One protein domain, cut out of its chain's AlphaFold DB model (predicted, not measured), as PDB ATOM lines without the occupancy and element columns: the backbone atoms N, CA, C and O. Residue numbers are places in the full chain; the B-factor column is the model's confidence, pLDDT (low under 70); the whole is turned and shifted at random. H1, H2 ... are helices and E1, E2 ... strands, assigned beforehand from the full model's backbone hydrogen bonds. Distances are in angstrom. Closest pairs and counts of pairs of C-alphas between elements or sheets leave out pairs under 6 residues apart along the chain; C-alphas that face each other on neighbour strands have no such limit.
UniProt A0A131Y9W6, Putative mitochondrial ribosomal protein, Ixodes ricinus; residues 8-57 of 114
ATOM      1  N   LEU A   8      30.097  -0.999 -50.726       92.25
ATOM      2  CA  LEU A   8      29.403  -1.570 -49.577       92.25
ATOM      3  C   LEU A   8      27.909  -1.702 -49.899       92.25
ATOM      4  O   LEU A   8      27.261  -0.718 -50.246       92.25
ATOM      5  N   ARG A   9      27.374  -2.922 -49.820       93.31
ATOM      6  CA  ARG A   9      25.970  -3.240 -50.123       93.31
ATOM      7  C   ARG A   9      25.092  -3.200 -48.886       93.31
ATOM      8  O   ARG A   9      23.967  -2.727 -48.967       93.31
ATOM      9  N   ASP A  10      25.587  -3.745 -47.781       94.38
ATOM     10  CA  ASP A  10      24.797  -3.923 -46.568       94.38
ATOM     11  C   ASP A  10      25.692  -4.023 -45.326       94.38
ATOM     12  O   ASP A  10      26.806  -4.558 -45.392       94.38
ATOM     13  N   ILE A  11      25.181  -3.530 -44.198       95.50
ATOM     14  CA  ILE A  11      25.784  -3.653 -42.871       95.50
ATOM     15  C   ILE A  11      24.691  -4.088 -41.903       95.50
ATOM     16  O   ILE A  11      23.727  -3.359 -41.677       95.50
ATOM     17  N   GLN A  12      24.870  -5.245 -41.276       97.31
ATOM     18  CA  GLN A  12      23.931  -5.758 -40.284       97.31
ATOM     19  C   GLN A  12      24.615  -5.911 -38.932       97.31
ATOM     20  O   GLN A  12      25.661  -6.553 -38.821       97.31
ATOM     21  N   ASN A  13      23.996  -5.354 -37.894       96.62
ATOM     22  CA  ASN A  13      24.379  -5.593 -36.508       96.62
ATOM     23  C   ASN A  13      23.556  -6.769 -35.961       96.62
ATOM     24  O   ASN A  13      22.338  -6.674 -35.844       96.62
ATOM     25  N   LEU A  14      24.221  -7.875 -35.623       96.88
ATOM     26  CA  LEU A  14      23.597  -9.075 -35.051       96.88
ATOM     27  C   LEU A  14      23.522  -9.038 -33.512       96.88
ATOM     28  O   LEU A  14      23.085 -10.011 -32.888       96.88
ATOM     29  N   GLY A  15      23.954  -7.927 -32.914       96.81
ATOM     30  CA  GLY A  15      23.950  -7.664 -31.484       96.81
ATOM     31  C   GLY A  15      25.207  -8.142 -30.762       96.81
ATOM     32  O   GLY A  15      26.082  -8.814 -31.318       96.81
ATOM     33  N   THR A  16      25.274  -7.789 -29.481       97.31
ATOM     34  CA  THR A  16      26.310  -8.242 -28.551       97.31
ATOM     35  C   THR A  16      25.855  -9.527 -27.881       97.31
ATOM     36  O   THR A  16      24.767  -9.583 -27.310       97.31
ATOM     37  N   LYS A  17      26.675 -10.572 -27.976       96.75
ATOM     38  CA  LYS A  17      26.390 -11.895 -27.413       96.75
ATOM     39  C   LYS A  17      27.623 -12.422 -26.695       96.75
ATOM     40  O   LYS A  17      28.740 -11.959 -26.934       96.75
ATOM     41  N   GLU A  18      27.429 -13.414 -25.838       97.12
ATOM     42  CA  GLU A  18      28.551 -14.184 -25.313       97.12
ATOM     43  C   GLU A  18      29.236 -14.961 -26.444       97.12
ATOM     44  O   GLU A  18      28.602 -15.426 -27.397       97.12
ATOM     45  N   LEU A  19      30.563 -15.041 -26.378       95.81
ATOM     46  CA  LEU A  19      31.346 -15.806 -27.334       95.81
ATOM     47  C   LEU A  19      31.174 -17.302 -27.028       95.81
ATOM     48  O   LEU A  19      31.218 -17.683 -25.859       95.81
ATOM     49  N   PRO A  20      31.066 -18.174 -28.049       94.62
ATOM     50  CA  PRO A  20      30.949 -19.618 -27.833       94.62
ATOM     51  C   PRO A  20      32.114 -20.211 -27.031       94.62
ATOM     52  O   PRO A  20      31.964 -21.230 -26.365       94.62
ATOM     53  N   ILE A  21      33.287 -19.580 -27.127       95.50
ATOM     54  CA  ILE A  21      34.509 -19.938 -26.409       95.50
ATOM     55  C   ILE A  21      35.243 -18.668 -25.966       95.50
ATOM     56  O   ILE A  21      35.113 -17.618 -26.597       95.50
ATOM     57  N   LYS A  22      36.077 -18.785 -24.924       95.06
ATOM     58  CA  LYS A  22      37.052 -17.749 -24.544       95.06
ATOM     59  C   LYS A  22      37.998 -17.496 -25.716       95.06
ATOM     60  O   LYS A  22      38.656 -18.427 -26.174       95.06
ATOM     61  N   MET A  23      38.082 -16.254 -26.185       96.00
ATOM     62  CA  MET A  23      38.994 -15.871 -27.266       96.00
ATOM     63  C   MET A  23      40.019 -14.875 -26.746       96.00
ATOM     64  O   MET A  23      39.645 -13.855 -26.177       96.00
ATOM     65  N   SER A  24      41.302 -15.146 -26.960       94.06
ATOM     66  CA  SER A  24      42.368 -14.192 -26.650       94.06
ATOM     67  C   SER A  24      42.829 -13.507 -27.931       94.06
ATOM     68  O   SER A  24      43.303 -14.171 -28.850       94.06
ATOM     69  N   SER A  25      42.683 -12.186 -27.993       93.38
ATOM     70  CA  SER A  25      43.142 -11.358 -29.107       93.38
ATOM     71  C   SER A  25      43.741 -10.060 -28.570       93.38
ATOM     72  O   SER A  25      43.329  -9.574 -27.520       93.38
ATOM     73  N   HIS A  26      44.763  -9.531 -29.242       93.88
ATOM     74  CA  HIS A  26      45.431  -8.271 -28.868       93.88
ATOM     75  C   HIS A  26      45.835  -8.165 -27.380       93.88
ATOM     76  O   HIS A  26      45.772  -7.096 -26.777       93.88
ATOM     77  N   GLY A  27      46.240  -9.282 -26.764       93.00
ATOM     78  CA  GLY A  27      46.658  -9.323 -25.356       93.00
ATOM     79  C   GLY A  27      45.515  -9.277 -24.333       93.00
ATOM     80  O   GLY A  27      45.781  -9.158 -23.140       93.00
ATOM     81  N   ARG A  28      44.252  -9.384 -24.766       93.75
ATOM     82  CA  ARG A  28      43.072  -9.449 -23.894       93.75
ATOM     83  C   ARG A  28      42.287 -10.727 -24.146       93.75
ATOM     84  O   ARG A  28      42.247 -11.243 -25.259       93.75
ATOM     85  N   THR A  29      41.651 -11.238 -23.097       95.88
ATOM     86  CA  THR A  29      40.734 -12.377 -23.201       95.88
ATOM     87  C   THR A  29      39.302 -11.870 -23.198       95.88
ATOM     88  O   THR A  29      38.882 -11.172 -22.279       95.88
ATOM     89  N   HIS A  30      38.556 -12.243 -24.229       96.31
ATOM     90  CA  HIS A  30      37.185 -11.842 -24.475       96.31
ATOM     91  C   HIS A  30      36.233 -13.008 -24.201       96.31
ATOM     92  O   HIS A  30      36.497 -14.157 -24.569       96.31
ATOM     93  N   MET A  31      35.116 -12.687 -23.552       96.56
ATOM     94  CA  MET A  31      34.021 -13.615 -23.228       96.56
ATOM     95  C   MET A  31      32.707 -13.223 -23.905       96.56
ATOM     96  O   MET A  31      31.815 -14.049 -24.046       96.56
ATOM     97  N   SER A  32      32.601 -11.981 -24.367       96.25
ATOM     98  CA  SER A  32      31.479 -11.447 -25.128       96.25
ATOM     99  C   SER A  32      31.999 -10.591 -26.280       96.25
ATOM    100  O   SER A  32      33.155 -10.157 -26.281       96.25
ATOM    101  N   GLY A  33      31.160 -10.389 -27.290       96.12
ATOM    102  CA  GLY A  33      31.508  -9.613 -28.471       96.12
ATOM    103  C   GLY A  33      30.283  -9.222 -29.286       96.12
ATOM    104  O   GLY A  33      29.239  -9.878 -29.236       96.12
ATOM    105  N   SER A  34      30.417  -8.131 -30.034       97.19
ATOM    106  CA  SER A  34      29.409  -7.665 -30.985       97.19
ATOM    107  C   SER A  34      29.660  -8.281 -32.355       97.19
ATOM    108  O   SER A  34      30.785  -8.268 -32.850       97.19
ATOM    109  N   TYR A  35      28.610  -8.817 -32.968       97.12
ATOM    110  CA  TYR A  35      28.692  -9.488 -34.260       97.12
ATOM    111  C   TYR A  35      28.162  -8.576 -35.363       97.12
ATOM    112  O   TYR A  35      27.023  -8.114 -35.300       97.12
ATOM    113  N   PHE A  36      28.969  -8.367 -36.400       96.62
ATOM    114  CA  PHE A  36      28.599  -7.563 -37.562       96.62
ATOM    115  C   PHE A  36      28.759  -8.372 -38.845       96.62
ATOM    116  O   PHE A  36      29.735  -9.105 -39.012       96.62
ATOM    117  N   LEU A  37      27.807  -8.219 -39.764       95.81
ATOM    118  CA  LEU A  37      27.903  -8.733 -41.126       95.81
ATOM    119  C   LEU A  37      28.031  -7.568 -42.094       95.81
ATOM    120  O   LEU A  37      27.177  -6.684 -42.132       95.81
ATOM    121  N   PHE A  38      29.073  -7.613 -42.914       93.88
ATOM    122  CA  PHE A  38      29.296  -6.664 -43.993       93.88
ATOM    123  C   PHE A  38      29.155  -7.397 -45.318       93.88
ATOM    124  O   PHE A  38      29.815  -8.413 -45.545       93.88
ATOM    125  N   ARG A  39      28.309  -6.878 -46.204       94.12
ATOM    126  CA  ARG A  39      28.159  -7.381 -47.569       94.12
ATOM    127  C   ARG A  39      28.709  -6.328 -48.510       94.12
ATOM    128  O   ARG A  39      28.238  -5.194 -48.496       94.12
ATOM    129  N   PHE A  40      29.720  -6.672 -49.292       92.75
ATOM    130  CA  PHE A  40      30.403  -5.726 -50.164       92.75
ATOM    131  C   PHE A  40      30.908  -6.413 -51.429       92.75
ATOM    132  O   PHE A  40      31.202  -7.607 -51.411       92.75
ATOM    133  N   ASP A  41      31.061  -5.626 -52.488       91.75
ATOM    134  CA  ASP A  41      31.658  -6.053 -53.748       91.75
ATOM    135  C   ASP A  41      33.052  -5.434 -53.873       91.75
ATOM    136  O   ASP A  41      33.221  -4.214 -53.779       91.75
ATOM    137  N   ALA A  42      34.064  -6.278 -54.074       90.38
ATOM    138  CA  ALA A  42      35.458  -5.867 -54.194       90.38
ATOM    139  C   ALA A  42      36.243  -6.783 -55.139       90.38
ATOM    140  O   ALA A  42      35.866  -7.931 -55.375       90.38
ATOM    141  N   ALA A  43      37.386  -6.298 -55.632       89.81
ATOM    142  CA  ALA A  43      38.325  -7.124 -56.385       89.81
ATOM    143  C   ALA A  43      38.896  -8.263 -55.506       89.81
ATOM    144  O   ALA A  43      39.179  -8.031 -54.330       89.81
ATOM    145  N   PRO A  44      39.176  -9.465 -56.046       86.19
ATOM    146  CA  PRO A  44      39.663 -10.600 -55.249       86.19
ATOM    147  C   PRO A  44      40.942 -10.315 -54.443       86.19
ATOM    148  O   PRO A  44      41.100 -10.795 -53.320       86.19
ATOM    149  N   LEU A  45      41.846  -9.489 -54.983       86.69
ATOM    150  CA  LEU A  45      43.089  -9.088 -54.312       86.69
ATOM    151  C   LEU A  45      42.838  -8.277 -53.033       86.69
ATOM    152  O   LEU A  45      43.610  -8.374 -52.078       86.69
ATOM    153  N   PHE A  46      41.733  -7.531 -52.980       88.25
ATOM    154  CA  PHE A  46      41.379  -6.683 -51.846       88.25
ATOM    155  C   PHE A  46      41.105  -7.494 -50.568       88.25
ATOM    156  O   PHE A  46      41.338  -7.004 -49.466       88.25
ATOM    157  N   LYS A  47      40.700  -8.767 -50.694       89.12
ATOM    158  CA  LYS A  47      40.466  -9.679 -49.561       89.12
ATOM    159  C   LYS A  47      41.692  -9.834 -48.659       89.12
ATOM    160  O   LYS A  47      41.547  -9.882 -47.441       89.12
ATOM    161  N   ARG A  48      42.896  -9.905 -49.243       89.31
ATOM    162  CA  ARG A  48      44.152 -10.032 -48.480       89.31
ATOM    163  C   ARG A  48      44.437  -8.756 -47.698       89.31
ATOM    164  O   ARG A  48      44.576  -8.813 -46.483       89.31
ATOM    165  N   THR A  49      44.399  -7.617 -48.386       90.44
ATOM    166  CA  THR A  49      44.585  -6.293 -47.783       90.44
ATOM    167  C   THR A  49      43.607  -6.054 -46.639       90.44
ATOM    168  O   THR A  49      44.017  -5.652 -45.554       90.44
ATOM    169  N   LEU A  50      42.324  -6.363 -46.847       90.69
ATOM    170  CA  LEU A  50      41.296  -6.193 -45.828       90.69
ATOM    171  C   LEU A  50      41.534  -7.099 -44.619       90.69
ATOM    172  O   LEU A  50      41.385  -6.656 -43.486       90.69
ATOM    173  N   ARG A  51      41.922  -8.359 -44.838       91.50
ATOM    174  CA  ARG A  51      42.259  -9.277 -43.743       91.50
ATOM    175  C   ARG A  51      43.429  -8.753 -42.913       91.50
ATOM    176  O   ARG A  51      43.376  -8.829 -41.689       91.50
ATOM    177  N   ASP A  52      44.442  -8.187 -43.561       91.50
ATOM    178  CA  ASP A  52      45.588  -7.598 -42.869       91.50
ATOM    179  C   ASP A  52      45.215  -6.320 -42.112       91.50
ATOM    180  O   ASP A  52      45.763  -6.077 -41.040       91.50
ATOM    181  N   GLU A  53      44.316  -5.494 -42.658       91.38
ATOM    182  CA  GLU A  53      43.741  -4.335 -41.957       91.38
ATOM    183  C   GLU A  53      42.973  -4.792 -40.711       91.38
ATOM    184  O   GLU A  53      43.273  -4.332 -39.613       91.38
ATOM    185  N   MET A  54      42.067  -5.766 -40.853       92.38
ATOM    186  CA  MET A  54      41.270  -6.282 -39.736       92.38
ATOM    187  C   MET A  54      42.124  -6.910 -38.634       92.38
ATOM    188  O   MET A  54      41.813  -6.766 -37.463       92.38
ATOM    189  N   LYS A  55      43.211  -7.604 -38.992       91.94
ATOM    190  CA  LYS A  55      44.113  -8.234 -38.015       91.94
ATOM    191  C   LYS A  55      44.928  -7.216 -37.210       91.94
ATOM    192  O   LYS A  55      45.448  -7.557 -36.152       91.94
ATOM    193  N   ARG A  56      45.121  -6.003 -37.731       92.12
ATOM    194  CA  ARG A  56      45.857  -4.929 -37.044       92.12
ATOM    195  C   ARG A  56      44.959  -4.095 -36.138       92.12
ATOM    196  O   ARG A  56      45.475  -3.437 -35.239       92.12
ATOM    197  N   ASP A  57      43.657  -4.123 -36.383       94.12
ATOM    198  CA  ASP A  57      42.670  -3.417 -35.584       94.12
ATOM    199  C   ASP A  57      42.463  -4.123 -34.237       94.12
ATOM    200  O   ASP A  57      42.148  -5.308 -34.196       94.12
TER     201      ASP A  57
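AT A GLANCE: This is residues 8 to 57 of the 114 residues of the protein "Putative mitochondrial ribosomal protein" of Ixodes ricinus (UniProt A0A131Y9W6). A long hairpin of two strands, E1 and E2, bends strongly into an arch, and the helix H1 folds back across the arch's open side, its last turn pointing toward the hairpin's turn. Together they make an open frame with an empty middle, in which residues 43 to 54, of which 46 to 54 belong to H1, stand free of the rest. The printed part has 50 residues, with two named strands and one named helix in the order E1, E2, H1; the sheet, of order E1 - E2, is antiparallel, and the class is mixed, helices and strands. The whole is loose, with a radius of gyration of the C-alphas of 13.4 A and spans of 34 by 23 by 14 A.

HOW THE PARTS SIT: Begin with the sheet, where E1, residues 8 to 25, and E2, residues 28 to 41, are antiparallel neighbours and form a hairpin, with 158 degrees between their directions. Look near the open end of the hairpin: N 12 and O 37 are within hydrogen-bond range at 2.9 A, and the C-alphas of Gln 12 and Leu 37, which face each other, are 5.0 A apart. At the turn, N 25 and O 28 are also within hydrogen-bond range, at 2.9 A. Between these places E1 bends by 121 degrees at residue 22, and E2 bends by 92 degrees at residue 31. After E2 along the chain follows H1, residues 46 to 56, joined to E2 by a tight link of 4 residues. E1 and H1 are apart, with no C-alpha of the one within 8 A of the other. In H1 every O i to N i+4 pair is within hydrogen-bond range.

IN THESE COORDINATES: Find C-alpha 8 at (29.403, -1.570, -49.577), where E1 begins; its 18 residues end at Ser 25, 26.5 A away from first to last C-alpha. E2 starts at Arg 28 and runs 32.1 A to C-alpha 41 at (31.658, -6.053, -53.748). H1 begins at Phe 46 and spans 15.6 A, ending with C-alpha 56 at (45.857, -4.929, -37.044).

THE WHOLE: The two C-alphas farthest apart, those of Met 31 and Ala 43, are 34.1 A from each other, while the C-alphas of Leu 8 and Asp 57, the first and last printed, are 19.4 A apart. Without residues 43 to 54, the body of 38 residues spans 32 by 23 by 11 A. The printed part has no cut, and the links E1 to E2 and E2 to H1 are both tight. The mean pLDDT of the printed part is 93.7, and no printed residue is under 70.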